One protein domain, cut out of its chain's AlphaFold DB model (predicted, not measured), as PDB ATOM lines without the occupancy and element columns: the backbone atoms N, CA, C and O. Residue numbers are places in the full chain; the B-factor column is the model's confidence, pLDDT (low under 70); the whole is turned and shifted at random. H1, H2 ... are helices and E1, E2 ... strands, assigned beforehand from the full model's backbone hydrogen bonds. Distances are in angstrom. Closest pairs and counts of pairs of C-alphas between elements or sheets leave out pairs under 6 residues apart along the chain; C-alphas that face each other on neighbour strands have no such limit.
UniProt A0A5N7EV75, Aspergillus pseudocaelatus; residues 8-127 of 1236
ATOM      1  N   SER A   8     -19.913 -16.732  54.334       53.97
ATOM      2  CA  SER A   8     -21.221 -16.358  54.886       53.97
ATOM      3  C   SER A   8     -21.200 -16.061  56.393       53.97
ATOM      4  O   SER A   8     -21.953 -15.212  56.862       53.97
ATOM      5  N   SER A   9     -20.294 -16.673  57.163       60.91
ATOM      6  CA  SER A   9     -20.132 -16.378  58.597       60.91
ATOM      7  C   SER A   9     -19.532 -14.990  58.876       60.91
ATOM      8  O   SER A   9     -19.660 -14.471  59.986       60.91
ATOM      9  N   LEU A  10     -18.905 -14.366  57.873       59.81
ATOM     10  CA  LEU A  10     -18.352 -13.011  57.955       59.81
ATOM     11  C   LEU A  10     -19.418 -11.940  57.693       59.81
ATOM     12  O   LEU A  10     -19.328 -10.850  58.259       59.81
ATOM     13  N   LEU A  11     -20.466 -12.277  56.929       56.97
ATOM     14  CA  LEU A  11     -21.626 -11.407  56.693       56.97
ATOM     15  C   LEU A  11     -22.396 -11.124  57.993       56.97
ATOM     16  O   LEU A  11     -22.865 -10.013  58.212       56.97
ATOM     17  N   GLN A  12     -22.437 -12.092  58.912       55.28
ATOM     18  CA  GLN A  12     -23.109 -11.955  60.212       55.28
ATOM     19  C   GLN A  12     -22.346 -11.079  61.224       55.28
ATOM     20  O   GLN A  12     -22.904 -10.693  62.248       55.28
ATOM     21  N   ARG A  13     -21.062 -10.776  60.982       57.72
ATOM     22  CA  ARG A  13     -20.162 -10.157  61.975       57.72
ATOM     23  C   ARG A  13     -19.850  -8.680  61.727       57.72
ATOM     24  O   ARG A  13     -18.980  -8.152  62.413       57.72
ATOM     25  N   ARG A  14     -20.518  -8.017  60.769       69.62
ATOM     26  CA  ARG A  14     -20.119  -6.680  60.271       69.62
ATOM     27  C   ARG A  14     -18.613  -6.632  59.946       69.62
ATOM     28  O   ARG A  14     -17.898  -5.745  60.399       69.62
ATOM     29  N   ALA A  15     -18.114  -7.634  59.223       80.38
ATOM     30  CA  ALA A  15     -16.712  -7.679  58.813       80.38
ATOM     31  C   ALA A  15     -16.448  -6.695  57.661       80.38
ATOM     32  O   ALA A  15     -17.287  -6.549  56.769       80.38
ATOM     33  N   THR A  16     -15.277  -6.055  57.655       88.44
ATOM     34  CA  THR A  16     -14.832  -5.245  56.511       88.44
ATOM     35  C   THR A  16     -14.340  -6.132  55.365       88.44
ATOM     36  O   THR A  16     -13.999  -7.302  55.569       88.44
ATOM     37  N   PHE A  17     -14.246  -5.586  54.151       85.81
ATOM     38  CA  PHE A  17     -13.624  -6.289  53.027       85.81
ATOM     39  C   PHE A  17     -12.183  -6.727  53.346       85.81
ATOM     40  O   PHE A  17     -11.803  -7.865  53.067       85.81
ATOM     41  N   ALA A  18     -11.403  -5.880  54.024       86.06
ATOM     42  CA  ALA A  18     -10.063  -6.225  54.498       86.06
ATOM     43  C   ALA A  18     -10.050  -7.422  55.473       86.06
ATOM     44  O   ALA A  18      -9.167  -8.283  55.385       86.06
ATOM     45  N   ASP A  19     -11.035  -7.519  56.373       84.06
ATOM     46  CA  ASP A  19     -11.175  -8.665  57.280       84.06
ATOM     47  C   ASP A  19     -11.496  -9.950  56.514       84.06
ATOM     48  O   ASP A  19     -10.917 -11.004  56.798       84.06
ATOM     49  N   ALA A  20     -12.363  -9.860  55.502       81.31
ATOM     50  CA  ALA A  20     -12.714 -10.990  54.651       81.31
ATOM     51  C   ALA A  20     -11.522 -11.498  53.830       81.31
ATOM     52  O   ALA A  20     -11.277 -12.706  53.789       81.31
ATOM     53  N   VAL A  21     -10.719 -10.596  53.257       84.94
ATOM     54  CA  VAL A  21      -9.476 -10.952  52.553       84.94
ATOM     55  C   VAL A  21      -8.491 -11.644  53.499       84.94
ATOM     56  O   VAL A  21      -7.900 -12.669  53.147       84.94
ATOM     57  N   LYS A  22      -8.332 -11.134  54.725       84.00
ATOM     58  CA  LYS A  22      -7.427 -11.712  55.727       84.00
ATOM     59  C   LYS A  22      -7.866 -13.111  56.161       84.00
ATOM     60  O   LYS A  22      -7.024 -14.004  56.284       84.00
ATOM     61  N   GLU A  23      -9.160 -13.314  56.380       80.88
ATOM     62  CA  GLU A  23      -9.711 -14.613  56.773       80.88
ATOM     63  C   GLU A  23      -9.647 -15.639  55.636       80.88
ATOM     64  O   GLU A  23      -9.239 -16.786  55.851       80.88
ATOM     65  N   MET A  24      -9.946 -15.217  54.404       78.00
ATOM     66  CA  MET A  24      -9.779 -16.056  53.218       78.00
ATOM     67  C   MET A  24      -8.308 -16.447  53.024       78.00
ATOM     68  O   MET A  24      -7.999 -17.616  52.798       78.00
ATOM     69  N   GLY A  25      -7.377 -15.507  53.217       80.81
ATOM     70  CA  GLY A  25      -5.939 -15.780  53.177       80.81
ATOM     71  C   GLY A  25      -5.494 -16.837  54.198       80.81
ATOM     72  O   GLY A  25      -4.744 -17.756  53.855       80.81
ATOM     73  N   ARG A  26      -5.998 -16.777  55.442       80.75
ATOM     74  CA  ARG A  26      -5.747 -17.813  56.469       80.75
ATOM     75  C   ARG A  26      -6.324 -19.170  56.075       80.75
ATOM     76  O   ARG A  26      -5.665 -20.196  56.271       80.75
ATOM     77  N   SER A  27      -7.529 -19.176  55.514       75.19
ATOM     78  CA  SER A  27      -8.211 -20.391  55.065       75.19
ATOM     79  C   SER A  27      -7.459 -21.072  53.922       75.19
ATOM     80  O   SER A  27      -7.172 -22.264  54.010       75.19
ATOM     81  N   ILE A  28      -7.037 -20.311  52.907       74.88
ATOM     82  CA  ILE A  28      -6.224 -20.814  51.789       74.88
ATOM     83  C   ILE A  28      -4.869 -21.324  52.291       74.88
ATOM     84  O   ILE A  28      -4.435 -22.404  51.896       74.88
ATOM     85  N   SER A  29      -4.204 -20.596  53.197       79.62
ATOM     86  CA  SER A  29      -2.930 -21.036  53.785       79.62
ATOM     87  C   SER A  29      -3.070 -22.354  54.552       79.62
ATOM     88  O   SER A  29      -2.201 -23.222  54.465       79.62
ATOM     89  N   THR A  30      -4.179 -22.535  55.268       77.19
ATOM     90  CA  THR A  30      -4.478 -23.776  55.991       77.19
ATOM     91  C   THR A  30      -4.786 -24.918  55.027       77.19
ATOM     92  O   THR A  30      -4.256 -26.009  55.205       77.19
ATOM     93  N   ALA A  31      -5.570 -24.667  53.974       70.94
ATOM     94  CA  ALA A  31      -5.843 -25.650  52.931       70.94
ATOM     95  C   ALA A  31      -4.552 -26.099  52.220       70.94
ATOM     96  O   ALA A  31      -4.311 -27.294  52.096       70.94
ATOM     97  N   LYS A  32      -3.653 -25.175  51.856       73.06
ATOM     98  CA  LYS A  32      -2.375 -25.519  51.206       73.06
ATOM     99  C   LYS A  32      -1.499 -26.472  52.023       73.06
ATOM    100  O   LYS A  32      -0.842 -27.330  51.449       73.06
ATOM    101  N   LYS A  33      -1.531 -26.407  53.360       78.94
ATOM    102  CA  LYS A  33      -0.795 -27.357  54.227       78.94
ATOM    103  C   LYS A  33      -1.242 -28.811  54.058       78.94
ATOM    104  O   LYS A  33      -0.533 -29.716  54.486       78.94
ATOM    105  N   HIS A  34      -2.406 -29.027  53.455       74.25
ATOM    106  CA  HIS A  34      -3.007 -30.332  53.249       74.25
ATOM    107  C   HIS A  34      -3.234 -30.638  51.754       74.25
ATOM    108  O   HIS A  34      -3.838 -31.652  51.436       74.25
ATOM    109  N   GLU A  35      -2.723 -29.834  50.814       70.62
ATOM    110  CA  GLU A  35      -3.035 -29.955  49.374       70.62
ATOM    111  C   GLU A  35      -2.674 -31.308  48.735       70.62
ATOM    112  O   GLU A  35      -3.221 -31.663  47.696       70.62
ATOM    113  N   MET A  36      -1.803 -32.084  49.386       73.75
ATOM    114  CA  MET A  36      -1.409 -33.435  48.975       73.75
ATOM    115  C   MET A  36      -2.482 -34.506  49.234       73.75
ATOM    116  O   MET A  36      -2.319 -35.640  48.785       73.75
ATOM    117  N   PHE A  37      -3.562 -34.191  49.959       70.00
ATOM    118  CA  PHE A  37      -4.672 -35.126  50.140       70.00
ATOM    119  C   PHE A  37      -5.471 -35.271  48.835       70.00
ATOM    120  O   PHE A  37      -5.939 -34.261  48.298       70.00
ATOM    121  N   PRO A  38      -5.687 -36.504  48.334       72.62
ATOM    122  CA  PRO A  38      -6.493 -36.726  47.143       72.62
ATOM    123  C   PRO A  38      -7.905 -36.155  47.307       72.62
ATOM    124  O   PRO A  38      -8.567 -36.388  48.319       72.62
ATOM    125  N   PHE A  39      -8.385 -35.433  46.291       65.94
ATOM    126  CA  PHE A  39      -9.712 -34.807  46.315       65.94
ATOM    127  C   PHE A  39     -10.831 -35.825  46.567       65.94
ATOM    128  O   PHE A  39     -11.729 -35.552  47.356       65.94
ATOM    129  N   VAL A  40     -10.736 -37.014  45.962       62.81
ATOM    130  CA  VAL A  40     -11.708 -38.107  46.138       62.81
ATOM    131  C   VAL A  40     -11.807 -38.519  47.609       62.81
ATOM    132  O   VAL A  40     -12.896 -38.539  48.164       62.81
ATOM    133  N   SER A  41     -10.671 -38.689  48.290       69.81
ATOM    134  CA  SER A  41     -10.638 -39.038  49.715       69.81
ATOM    135  C   SER A  41     -11.224 -37.949  50.621       69.81
ATOM    136  O   SER A  41     -11.758 -38.252  51.683       69.81
ATOM    137  N   LEU A  42     -11.138 -36.676  50.217       65.00
ATOM    138  CA  LEU A  42     -11.771 -35.568  50.941       65.00
ATOM    139  C   LEU A  42     -13.286 -35.528  50.719       65.00
ATOM    140  O   LEU A  42     -14.007 -35.155  51.639       65.00
ATOM    141  N   VAL A  43     -13.760 -35.882  49.520       60.53
ATOM    142  CA  VAL A  43     -15.194 -35.991  49.208       60.53
ATOM    143  C   VAL A  43     -15.816 -37.155  49.971       60.53
ATOM    144  O   VAL A  43     -16.881 -36.983  50.556       60.53
ATOM    145  N   ASP A  44     -15.133 -38.295  50.038       65.75
ATOM    146  CA  ASP A  44     -15.606 -39.463  50.785       65.75
ATOM    147  C   ASP A  44     -15.651 -39.174  52.296       65.75
ATOM    148  O   ASP A  44     -16.677 -39.390  52.933       65.75
ATOM    149  N   ALA A  45     -14.608 -38.548  52.856       65.38
ATOM    150  CA  ALA A  45     -14.611 -38.121  54.258       65.38
ATOM    151  C   ALA A  45     -15.659 -37.027  54.564       65.38
ATOM    152  O   ALA A  45     -16.206 -36.971  55.668       65.38
ATOM    153  N   ALA A  46     -15.949 -36.138  53.605       60.00
ATOM    154  CA  ALA A  46     -16.990 -35.121  53.748       60.00
ATOM    155  C   ALA A  46     -18.399 -35.729  53.692       60.00
ATOM    156  O   ALA A  46     -19.254 -35.301  54.456       60.00
ATOM    157  N   ARG A  47     -18.632 -36.756  52.864       60.00
ATOM    158  CA  ARG A  47     -19.903 -37.506  52.822       60.00
ATOM    159  C   ARG A  47     -20.227 -38.205  54.143       60.00
ATOM    160  O   ARG A  47     -21.391 -38.347  54.482       60.00
ATOM    161  N   GLU A  48     -19.212 -38.596  54.907       59.72
ATOM    162  CA  GLU A  48     -19.396 -39.203  56.232       59.72
ATOM    163  C   GLU A  48     -19.712 -38.183  57.344       59.72
ATOM    164  O   GLU A  48     -20.172 -38.569  58.417       59.72
ATOM    165  N   THR A  49     -19.452 -36.885  57.131       52.75
ATOM    166  CA  THR A  49     -19.471 -35.868  58.208       52.75
ATOM    167  C   THR A  49     -20.257 -34.587  57.904       52.75
ATOM    168  O   THR A  49     -20.511 -33.805  58.822       52.75
ATOM    169  N   MET A  50     -20.663 -34.347  56.655       53.72
ATOM    170  CA  MET A  50     -21.414 -33.168  56.209       53.72
ATOM    171  C   MET A  50     -22.749 -33.581  55.580       53.72
ATOM    172  O   MET A  50     -22.865 -34.659  55.010       53.72
ATOM    173  N   SER A  51     -23.766 -32.721  55.675       51.97
ATOM    174  CA  SER A  51     -25.061 -32.977  55.036       51.97
ATOM    175  C   SER A  51     -24.969 -32.840  53.513       51.97
ATOM    176  O   SER A  51     -24.277 -31.950  53.013       51.97
ATOM    177  N   ASP A  52     -25.718 -33.668  52.775       49.25
ATOM    178  CA  ASP A  52     -25.722 -33.680  51.300       49.25
ATOM    179  C   ASP A  52     -25.990 -32.294  50.681       49.25
ATOM    180  O   ASP A  52     -25.368 -31.924  49.689       49.25
ATOM    181  N   LYS A  53     -26.792 -31.447  51.346       47.34
ATOM    182  CA  LYS A  53     -27.069 -30.059  50.924       47.34
ATOM    183  C   LYS A  53     -25.831 -29.156  50.835       47.34
ATOM    184  O   LYS A  53     -25.865 -28.157  50.124       47.34
ATOM    185  N   MET A  54     -24.752 -29.444  51.571       45.66
ATOM    186  CA  MET A  54     -23.502 -28.672  51.482       45.66
ATOM    187  C   MET A  54     -22.613 -29.097  50.301       45.66
ATOM    188  O   MET A  54     -21.646 -28.399  49.997       45.66
ATOM    189  N   LEU A  55     -22.934 -30.211  49.631       53.28
ATOM    190  CA  LEU A  55     -22.189 -30.757  48.489       53.28
ATOM    191  C   LEU A  55     -22.825 -30.412  47.125       53.28
ATOM    192  O   LEU A  55     -22.215 -30.690  46.088       53.28
ATOM    193  N   ASP A  56     -24.009 -29.788  47.124       52.75
ATOM    194  CA  ASP A  56     -24.814 -29.535  45.920       52.75
ATOM    195  C   ASP A  56     -24.321 -28.360  45.059       52.75
ATOM    196  O   ASP A  56     -24.528 -28.384  43.851       52.75
ATOM    197  N   PHE A  57     -23.635 -27.362  45.637       55.97
ATOM    198  CA  PHE A  57     -23.170 -26.177  44.901       55.97
ATOM    199  C   PHE A  57     -21.654 -26.213  44.673       55.97
ATOM    200  O   PHE A  57     -20.859 -26.139  45.616       55.97
ATOM    201  N   LYS A  58     -21.231 -26.324  43.411       68.12
ATOM    202  CA  LYS A  58     -19.832 -26.597  43.042       68.12
ATOM    203  C   LYS A  58     -19.188 -25.375  42.404       68.12
ATOM    204  O   LYS A  58     -19.110 -25.271  41.183       68.12
ATOM    205  N   VAL A  59     -18.672 -24.476  43.243       66.56
ATOM    206  CA  VAL A  59     -17.841 -23.347  42.797       66.56
ATOM    207  C   VAL A  59     -16.369 -23.706  42.907       66.56
ATOM    208  O   VAL A  59     -15.902 -24.160  43.951       66.56
ATOM    209  N   SER A  60     -15.619 -23.462  41.839       71.88
ATOM    210  CA  SER A  60     -14.170 -23.629  41.828       71.88
ATOM    211  C   SER A  60     -13.489 -22.340  41.382       71.88
ATOM    212  O   SER A  60     -13.973 -21.635  40.499       71.88
ATOM    213  N   VAL A  61     -12.372 -22.013  42.030       74.75
ATOM    214  CA  VAL A  61     -11.578 -20.814  41.751       74.75
ATOM    215  C   VAL A  61     -10.130 -21.234  41.565       74.75
ATOM    216  O   VAL A  61      -9.565 -21.915  42.422       74.75
ATOM    217  N   THR A  62      -9.520 -20.805  40.466       74.25
ATOM    218  CA  THR A  62      -8.100 -21.022  40.195       74.25
ATOM    219  C   THR A  62      -7.387 -19.722  39.848       74.25
ATOM    220  O   THR A  62      -7.971 -18.795  39.285       74.25
ATOM    221  N   PHE A  63      -6.100 -19.679  40.178       74.44
ATOM    222  CA  PHE A  63      -5.191 -18.583  39.864       74.44
ATOM    223  C   PHE A  63      -4.012 -19.143  39.072       74.44
ATOM    224  O   PHE A  63      -3.527 -20.237  39.377       74.44
ATOM    225  N   SER A  64      -3.517 -18.393  38.087       67.44
ATOM    226  CA  SER A  64      -2.283 -18.768  37.396       67.44
ATOM    227  C   SER A  64      -1.125 -18.885  38.402       67.44
ATOM    228  O   SER A  64      -0.868 -17.944  39.151       67.44
ATOM    229  N   PRO A  65      -0.385 -20.008  38.435       58.75
ATOM    230  CA  PRO A  65       0.700 -20.213  39.396       58.75
ATOM    231  C   PRO A  65       1.952 -19.370  39.095       58.75
ATOM    232  O   PRO A  65       2.865 -19.309  39.919       58.75
ATOM    233  N   LYS A  66       2.027 -18.753  37.908       70.62
ATOM    234  CA  LYS A  66       3.105 -17.859  37.462       70.62
ATOM    235  C   LYS A  66       2.523 -16.714  36.632       70.62
ATOM    236  O   LYS A  66       1.450 -16.864  36.049       70.62
ATOM    237  N   LEU A  67       3.268 -15.615  36.529       77.50
ATOM    238  CA  LEU A  67       2.944 -14.515  35.624       77.50
ATOM    239  C   LEU A  67       2.855 -15.047  34.183       77.50
ATOM    240  O   LEU A  67       3.825 -15.607  33.666       77.50
ATOM    241  N   ALA A  68       1.685 -14.926  33.567       74.00
ATOM    242  CA  ALA A  68       1.422 -15.438  32.232       74.00
ATOM    243  C   ALA A  68       1.944 -14.477  31.155       74.00
ATOM    244  O   ALA A  68       1.930 -13.255  31.326       74.00
ATOM    245  N   SER A  69       2.409 -15.034  30.033       74.75
ATOM    246  CA  SER A  69       2.752 -14.236  28.850       74.75
ATOM    247  C   SER A  69       1.486 -13.680  28.198       74.75
ATOM    248  O   SER A  69       0.442 -14.326  28.264       74.75
ATOM    249  N   GLU A  70       1.589 -12.560  27.484       67.75
ATOM    250  CA  GLU A  70       0.458 -11.949  26.759       67.75
ATOM    251  C   GLU A  70      -0.173 -12.873  25.698       67.75
ATOM    252  O   GLU A  70      -1.315 -12.674  25.302       67.75
ATOM    253  N   ASN A  71       0.534 -13.932  25.286       71.06
ATOM    254  CA  ASN A  71       0.050 -14.930  24.328       71.06
ATOM    255  C   ASN A  71      -0.742 -16.084  24.979       71.06
ATOM    256  O   ASN A  71      -1.118 -17.038  24.297       71.06
ATOM    257  N   CYS A  72      -0.965 -16.061  26.295       66.94
ATOM    258  CA  CYS A  72      -1.736 -17.096  26.979       66.94
ATOM    259  C   CYS A  72      -3.239 -16.900  26.734       66.94
ATOM    260  O   CYS A  72      -3.805 -15.869  27.080       66.94
ATOM    261  N   THR A  73      -3.896 -17.914  26.171       62.84
ATOM    262  CA  THR A  73      -5.354 -17.939  25.974       62.84
ATOM    263  C   THR A  73      -5.994 -18.882  26.989       62.84
ATOM    264  O   THR A  73      -5.480 -19.976  27.227       62.84
ATOM    265  N   ILE A  74      -7.106 -18.465  27.598       64.19
ATOM    266  CA  ILE A  74      -7.902 -19.324  28.481       64.19
ATOM    267  C   ILE A  74      -8.740 -20.250  27.594       64.19
ATOM    268  O   ILE A  74      -9.536 -19.772  26.789       64.19
ATOM    269  N   TYR A  75      -8.561 -21.562  27.736       56.47
ATOM    270  CA  TYR A  75      -9.383 -22.557  27.047       56.47
ATOM    271  C   TYR A  75     -10.537 -23.013  27.949       56.47
ATOM    272  O   TYR A  75     -10.318 -23.190  29.153       56.47
ATOM    273  N   PRO A  76     -11.747 -23.221  27.399       58.03
ATOM    274  CA  PRO A  76     -12.839 -23.811  28.156       58.03
ATOM    275  C   PRO A  76     -12.470 -25.247  28.547       58.03
ATOM    276  O   PRO A  76     -11.994 -26.026  27.721       58.03
ATOM    277  N   VAL A  77     -12.676 -25.585  29.816       59.75
ATOM    278  CA  VAL A  77     -12.480 -26.933  30.357       59.75
ATOM    279  C   VAL A  77     -13.850 -27.459  30.767       59.75
ATOM    280  O   VAL A  77     -14.553 -26.801  31.531       59.75
ATOM    281  N   GLU A  78     -14.233 -28.631  30.262       53.84
ATOM    282  CA  GLU A  78     -15.449 -29.310  30.715       53.84
ATOM    283  C   GLU A  78     -15.253 -29.842  32.140       53.84
ATOM    284  O   GLU A  78     -14.227 -30.446  32.466       53.84
ATOM    285  N   GLY A  79     -16.237 -29.616  33.008       60.44
ATOM    286  CA  GLY A  79     -16.181 -30.042  34.400       60.44
ATOM    287  C   GLY A  79     -17.558 -30.095  35.049       60.44
ATOM    288  O   GLY A  79     -18.553 -29.663  34.481       60.44
ATOM    289  N   VAL A  80     -17.608 -30.639  36.264       62.75
ATOM    290  CA  VAL A  80     -18.843 -30.832  37.047       62.75
ATOM    291  C   VAL A  80     -19.183 -29.626  37.942       62.75
ATOM    292  O   VAL A  80     -19.839 -29.808  38.965       62.75
ATOM    293  N   TRP A  81     -18.686 -28.426  37.623       74.50
ATOM    294  CA  TRP A  81     -18.885 -27.201  38.414       74.50
ATOM    295  C   TRP A  81     -20.095 -26.401  37.923       74.50
ATOM    296  O   TRP A  81     -20.352 -26.354  36.722       74.50
ATOM    297  N   ASP A  82     -20.777 -25.714  38.837       73.94
ATOM    298  CA  ASP A  82     -21.832 -24.755  38.482       73.94
ATOM    299  C   ASP A  82     -21.222 -23.423  38.027       73.94
ATOM    300  O   ASP A  82     -21.702 -22.800  37.078       73.94
ATOM    301  N   LEU A  83     -20.116 -23.026  38.676       78.06
ATOM    302  CA  LEU A  83     -19.277 -21.885  38.314       78.06
ATOM    303  C   LEU A  83     -17.792 -22.232  38.482       78.06
ATOM    304  O   LEU A  83     -17.360 -22.730  39.526       78.06
ATOM    305  N   PHE A  84     -16.987 -21.898  37.481       82.38
ATOM    306  CA  PHE A  84     -15.532 -21.995  37.525       82.38
ATOM    307  C   PHE A  84     -14.905 -20.644  37.173       82.38
ATOM    308  O   PHE A  84     -15.033 -20.162  36.047       82.38
ATOM    309  N   PHE A  85     -14.212 -20.043  38.139       83.62
ATOM    310  CA  PHE A  85     -13.495 -18.780  37.980       83.62
ATOM    311  C   PHE A  85     -12.005 -19.042  37.749       83.62
ATOM    312  O   PHE A  85     -11.352 -19.728  38.538       83.62
ATOM    313  N   CYS A  86     -11.449 -18.452  36.695       84.19
ATOM    314  CA  CYS A  86     -10.040 -18.552  36.339       84.19
ATOM    315  C   CYS A  86      -9.414 -17.161  36.251       84.19
ATOM    316  O   CYS A  86      -9.744 -16.381  35.357       84.19
ATOM    317  N   PHE A  87      -8.495 -16.859  37.164       85.44
ATOM    318  CA  PHE A  87      -7.747 -15.606  37.175       85.44
ATOM    319  C   PHE A  87      -6.373 -15.797  36.524       85.44
ATOM    320  O   PHE A  87      -5.541 -16.575  37.002       85.44
ATOM    321  N   LEU A  88      -6.122 -15.056  35.446       82.94
ATOM    322  CA  LEU A  88      -4.865 -15.046  34.702       82.94
ATOM    323  C   LEU A  88      -4.147 -13.711  34.918       82.94
ATOM    324  O   LEU A  88      -4.565 -12.681  34.394       82.94
ATOM    325  N   GLU A  89      -3.065 -13.726  35.690       84.44
ATOM    326  CA  GLU A  89      -2.249 -12.539  35.952       84.44
ATOM    327  C   GLU A  89      -1.136 -12.389  34.904       84.44
ATOM    328  O   GLU A  89      -0.382 -13.328  34.642       84.44
ATOM    329  N   THR A  90      -1.028 -11.198  34.319       82.81
ATOM    330  CA  THR A  90      -0.032 -10.799  33.311       82.81
ATOM    331  C   THR A  90       0.690  -9.523  33.757       82.81
ATOM    332  O   THR A  90       0.291  -8.893  34.735       82.81
ATOM    333  N   GLN A  91       1.719  -9.085  33.021       80.62
ATOM    334  CA  GLN A  91       2.399  -7.807  33.306       80.62
ATOM    335  C   GLN A  91       1.473  -6.580  33.221       80.62
ATOM    336  O   GLN A  91       1.745  -5.581  33.881       80.62
ATOM    337  N   ASN A  92       0.371  -6.663  32.466       80.44
ATOM    338  CA  ASN A  92      -0.552  -5.545  32.234       80.44
ATOM    339  C   ASN A  92      -1.820  -5.610  33.103       80.44
ATOM    340  O   ASN A  92      -2.698  -4.760  32.962       80.44
ATOM    341  N   GLY A  93      -1.941  -6.608  33.987       80.88
ATOM    342  CA  GLY A  93      -3.087  -6.774  34.879       80.88
ATOM    343  C   GLY A  93      -3.627  -8.203  34.936       80.88
ATOM    344  O   GLY A  93      -2.990  -9.154  34.479       80.88
ATOM    345  N   VAL A  94      -4.821  -8.346  35.512       83.94
ATOM    346  CA  VAL A  94      -5.488  -9.635  35.747       83.94
ATOM    347  C   VAL A  94      -6.678  -9.783  34.803       83.94
ATOM    348  O   VAL A  94      -7.563  -8.934  34.778       83.94
ATOM    349  N   SER A  95      -6.712 -10.881  34.053       82.38
ATOM    350  CA  SER A  95      -7.874 -11.296  33.264       82.38
ATOM    351  C   SER A  95      -8.694 -12.330  34.032       82.38
ATOM    352  O   SER A  95      -8.127 -13.219  34.668       82.38
ATOM    353  N   LEU A  96     -10.023 -12.236  33.955       82.62
ATOM    354  CA  LEU A  96     -10.955 -13.190  34.556       82.62
ATOM    355  C   LEU A  96     -11.695 -13.962  33.461       82.62
ATOM    356  O   LEU A  96     -12.415 -13.365  32.664       82.62
ATOM    357  N   GLY A  97     -11.538 -15.284  33.446       82.06
ATOM    358  CA  GLY A  97     -12.400 -16.205  32.708       82.06
ATOM    359  C   GLY A  97     -13.437 -16.835  33.637       82.06
ATOM    360  O   GLY A  97     -13.095 -17.243  34.747       82.06
ATOM    361  N   VAL A  98     -14.686 -16.936  33.183       81.12
ATOM    362  CA  VAL A  98     -15.777 -17.601  33.912       81.12
ATOM    363  C   VAL A  98     -16.375 -18.676  33.017       81.12
ATOM    364  O   VAL A  98     -16.737 -18.395  31.877       81.12
ATOM    365  N   ILE A  99     -16.470 -19.900  33.530       80.19
ATOM    366  CA  ILE A  99     -17.252 -20.980  32.921       80.19
ATOM    367  C   ILE A  99     -18.466 -21.197  33.820       80.19
ATOM    368  O   ILE A  99     -18.307 -21.393  35.025       80.19
ATOM    369  N   SER A 100     -19.664 -21.140  33.244       79.81
ATOM    370  CA  SER A 100     -20.923 -21.370  33.948       79.81
ATOM    371  C   SER A 100     -21.672 -22.553  33.354       79.81
ATOM    372  O   SER A 100     -21.547 -22.860  32.167       79.81
ATOM    373  N   ASN A 101     -22.471 -23.215  34.186       74.62
ATOM    374  CA  ASN A 101     -23.431 -24.199  33.720       74.62
ATOM    375  C   ASN A 101     -24.682 -23.477  33.172       74.62
ATOM    376  O   ASN A 101     -25.407 -22.867  33.963       74.62
ATOM    377  N   PRO A 102     -24.983 -23.555  31.861       68.00
ATOM    378  CA  PRO A 102     -26.128 -22.861  31.269       68.00
ATOM    379  C   PRO A 102     -27.483 -23.415  31.734       68.00
ATOM    380  O   PRO A 102     -28.505 -22.770  31.536       68.00
ATOM    381  N   ALA A 103     -27.515 -24.594  32.367       62.03
ATOM    382  CA  ALA A 103     -28.718 -25.121  33.010       62.03
ATOM    383  C   ALA A 103     -29.007 -24.475  34.382       62.03
ATOM    384  O   ALA A 103     -30.070 -24.716  34.948       62.03
ATOM    385  N   VAL A 104     -28.060 -23.697  34.925       60.12
ATOM    386  CA  VAL A 104     -28.143 -23.056  36.251       60.12
ATOM    387  C   VAL A 104     -28.080 -21.527  36.143       60.12
ATOM    388  O   VAL A 104     -28.789 -20.846  36.876       60.12
ATOM    389  N   PHE A 105     -27.265 -20.985  35.231       68.56
ATOM    390  CA  PHE A 105     -27.104 -19.543  35.014       68.56
ATOM    391  C   PHE A 105     -27.339 -19.178  33.548       68.56
ATOM    392  O   PHE A 105     -26.608 -19.643  32.670       68.56
ATOM    393  N   ASP A 106     -28.316 -18.308  33.293       66.00
ATOM    394  CA  ASP A 106     -28.518 -17.701  31.977       66.00
ATOM    395  C   ASP A 106     -27.499 -16.575  31.694       66.00
ATOM    396  O   ASP A 106     -26.677 -16.198  32.538       66.00
ATOM    397  N   SER A 107     -27.520 -16.048  30.469       71.12
ATOM    398  CA  SER A 107     -26.600 -14.990  30.033       71.12
ATOM    399  C   SER A 107     -26.750 -13.690  30.826       71.12
ATOM    400  O   SER A 107     -25.753 -13.005  31.069       71.12
ATOM    401  N   ASP A 108     -27.969 -13.363  31.251       69.69
ATOM    402  CA  ASP A 108     -28.288 -12.100  31.917       69.69
ATOM    403  C   ASP A 108     -27.820 -12.122  33.378       69.69
ATOM    404  O   ASP A 108     -27.261 -11.140  33.883       69.69
ATOM    405  N   ALA A 109     -27.947 -13.274  34.037       67.44
ATOM    406  CA  ALA A 109     -27.389 -13.547  35.351       67.44
ATOM    407  C   ALA A 109     -25.856 -13.434  35.341       67.44
ATOM    408  O   ALA A 109     -25.278 -12.829  36.249       67.44
ATOM    409  N   ILE A 110     -25.187 -13.952  34.304       79.19
ATOM    410  CA  ILE A 110     -23.723 -13.870  34.174       79.19
ATOM    411  C   ILE A 110     -23.247 -12.434  33.924       79.19
ATOM    412  O   ILE A 110     -22.290 -11.996  34.568       79.19
ATOM    413  N   GLU A 111     -23.910 -11.663  33.056       78.50
ATOM    414  CA  GLU A 111     -23.553 -10.250  32.843       78.50
ATOM    415  C   GLU A 111     -23.821  -9.389  34.088       78.50
ATOM    416  O   GLU A 111     -23.001  -8.539  34.448       78.50
ATOM    417  N   THR A 112     -24.910  -9.653  34.816       74.81
ATOM    418  CA  THR A 112     -25.205  -8.976  36.088       74.81
ATOM    419  C   THR A 112     -24.131  -9.267  37.136       74.81
ATOM    420  O   THR A 112     -23.598  -8.344  37.758       74.81
ATOM    421  N   MET A 113     -23.748 -10.536  37.288       77.94
ATOM    422  CA  MET A 113     -22.711 -10.965  38.226       77.94
ATOM    423  C   MET A 113     -21.343 -10.373  37.874       77.94
ATOM    424  O   MET A 113     -20.617  -9.910  38.753       77.94
ATOM    425  N   LYS A 114     -21.001 -10.321  36.583       82.50
ATOM    426  CA  LYS A 114     -19.780  -9.679  36.079       82.50
ATOM    427  C   LYS A 114     -19.744  -8.191  36.420       82.50
ATOM    428  O   LYS A 114     -18.714  -7.705  36.884       82.50
ATOM    429  N   LYS A 115     -20.855  -7.475  36.233       79.88
ATOM    430  CA  LYS A 115     -20.962  -6.060  36.605       79.88
ATOM    431  C   LYS A 115     -20.755  -5.863  38.110       79.88
ATOM    432  O   LYS A 115     -19.886  -5.092  38.502       79.88
ATOM    433  N   GLN A 116     -21.472  -6.621  38.941       80.44
ATOM    434  CA  GLN A 116     -21.353  -6.561  40.404       80.44
ATOM    435  C   GLN A 116     -19.932  -6.886  40.887       80.44
ATOM    436  O   GLN A 116     -19.399  -6.217  41.772       80.44
ATOM    437  N   PHE A 117     -19.284  -7.879  40.274       83.88
ATOM    438  CA  PHE A 117     -17.901  -8.237  40.571       83.88
ATOM    439  C   PHE A 117     -16.940  -7.076  40.280       83.88
ATOM    440  O   PHE A 117     -16.117  -6.729  41.128       83.88
ATOM    441  N   LEU A 118     -17.061  -6.434  39.113       84.75
ATOM    442  CA  LEU A 118     -16.227  -5.288  38.741       84.75
ATOM    443  C   LEU A 118     -16.476  -4.069  39.639       84.75
ATOM    444  O   LEU A 118     -15.515  -3.419  40.056       84.75
ATOM    445  N   ASP A 119     -17.733  -3.802  39.989       82.75
ATOM    446  CA  ASP A 119     -18.103  -2.728  40.915       82.75
ATOM    447  C   ASP A 119     -17.487  -2.961  42.307       82.75
ATOM    448  O   ASP A 119     -16.955  -2.037  42.922       82.75
ATOM    449  N   THR A 120     -17.450  -4.215  42.765       85.75
ATOM    450  CA  THR A 120     -16.810  -4.608  44.032       85.75
ATOM    451  C   THR A 120     -15.300  -4.432  43.992       85.75
ATOM    452  O   THR A 120     -14.710  -3.921  44.945       85.75
ATOM    453  N   VAL A 121     -14.653  -4.833  42.892       86.62
ATOM    454  CA  VAL A 121     -13.210  -4.636  42.701       86.62
ATOM    455  C   VAL A 121     -12.881  -3.150  42.754       86.62
ATOM    456  O   VAL A 121     -11.976  -2.755  43.489       86.62
ATOM    457  N   LYS A 122     -13.650  -2.318  42.048       87.25
ATOM    458  CA  LYS A 122     -13.482  -0.865  42.067       87.25
ATOM    459  C   LYS A 122     -13.650  -0.297  43.479       87.25
ATOM    460  O   LYS A 122     -12.762   0.401  43.964       87.25
ATOM    461  N   LEU A 123     -14.723  -0.672  44.179       85.44
ATOM    462  CA  LEU A 123     -14.979  -0.224  45.548       85.44
ATOM    463  C   LEU A 123     -13.869  -0.663  46.516       85.44
ATOM    464  O   LEU A 123     -13.474   0.103  47.391       85.44
ATOM    465  N   SER A 124     -13.311  -1.862  46.339       87.81
ATOM    466  CA  SER A 124     -12.211  -2.363  47.175       87.81
ATOM    467  C   SER A 124     -10.901  -1.602  46.992       87.81
ATOM    468  O   SER A 124     -10.120  -1.493  47.937       87.81
ATOM    469  N   GLN A 125     -10.669  -1.058  45.795       87.56
ATOM    470  CA  GLN A 125      -9.512  -0.217  45.500       87.56
ATOM    471  C   GLN A 125      -9.685   1.192  46.076       87.56
ATOM    472  O   GLN A 125      -8.713   1.786  46.535       87.56
ATOM    473  N   GLU A 126     -10.914   1.713  46.073       89.81
ATOM    474  CA  GLU A 126     -11.249   3.038  46.604       89.81
ATOM    475  C   GLU A 126     -11.325   3.050  48.142       89.81
ATOM    476  O   GLU A 126     -10.833   3.981  48.780       89.81
ATOM    477  N   ASN A 127     -11.912   2.014  48.753       88.50
ATOM    478  CA  ASN A 127     -12.103   1.904  50.198       88.50
ATOM    479  C   ASN A 127     -12.088   0.436  50.681       88.50
ATOM    480  O   ASN A 127     -13.141  -0.170  50.825       88.50
TER     481      ASN A 127
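What this domain is: This is residues 8 to 127 of the 1236 residues of a protein of Aspergillus pseudocaelatus (UniProt A0A5N7EV75). A small three-stranded sheet, E1, E2 and E3, has helices set loosely about it in an open arrangement: the long helix H4 leads off from the sheet, only grazing it with residues 107 to 114, and its far end comes close to the first residue of H2, so that the two helices make a corner. Short H1 sits close to H2, while H3 lies far out from the sheet, and the long loop of residues 64 to 82 runs from the end of E1 back to the start of E2. The 120 printed residues hold four named helices and three named strands, in the order H1 H2 H3 E1 E2 E3 H4. The sheet is mixed, in the order E1 E2 E3, and the class is mixed, helices and strands. The whole is only just loose, close to compact, with a radius of gyration of the C-alphas of 16.6 A and spans of 44 by 37 by 33 A.

Where its parts are: E1 is residues 59 to 63, 13.8 A long; E2 is residues 83 to 90, 22.8 A, beginning with C-alpha 83 at (-19.277, -21.885, 38.314); E3 is residues 93 to 100, 23.1 A. H4, the longest helix, is residues 107 to 126, 28.9 A, and ends with C-alpha 126 at (-11.249, 3.038, 46.604). H2 is residues 17 to 32, 22.4 A. H3 is residues 39 to 47, 12.4 A. H1 is residues 8 to 11, 5.3 A, and begins with C-alpha 8 at (-21.221, -16.358, 54.886).

How they stand to each other: E1 and E2 are parallel neighbours at 10 degrees, with N 62 and O 85 at 2.9 A, within hydrogen-bond range. E2 and E3 form an antiparallel hairpin at 162 degrees, with N 86 and O 97 at 2.8 A and N 97 and O 86 at 2.8 A. E1 and E3 are the edge strands. H4 is on the sheet but only grazes it, and H4 and E3 are near each other. H2 and H4 are close but not clearly touching, the closest C-alphas being those of Phe 17 and Ser 124, 7.2 A apart; their lines are only just about perpendicular, at 73 degrees. H1 and H2 are also close but not clearly touching, the closest C-alphas being those of Leu 10 and Ala 20, 6.8 A apart. H1, H2 and H3 are not on the sheet, and H2 and H3 are apart. In H2, H3 and H4 every O i to N i+4 pair is within hydrogen-bond range; H1 is too short for such a pair.

The domain as a whole: The two C-alphas farthest apart are those of Glu 48 and Asn 92, 45.4 A. Residues 24 to 42, of which 24 to 32 belong to H2 and 39 to 42 to H3, stand free, as do residues 48 to 53. The printed part has no cut. The links H3 to E1, 11 residues, and E1 to E2, 19 residues, are long. The mean pLDDT of the printed part is 72.3, and 47 residues are under 70, among them residues 39 to 59 and 72 to 80.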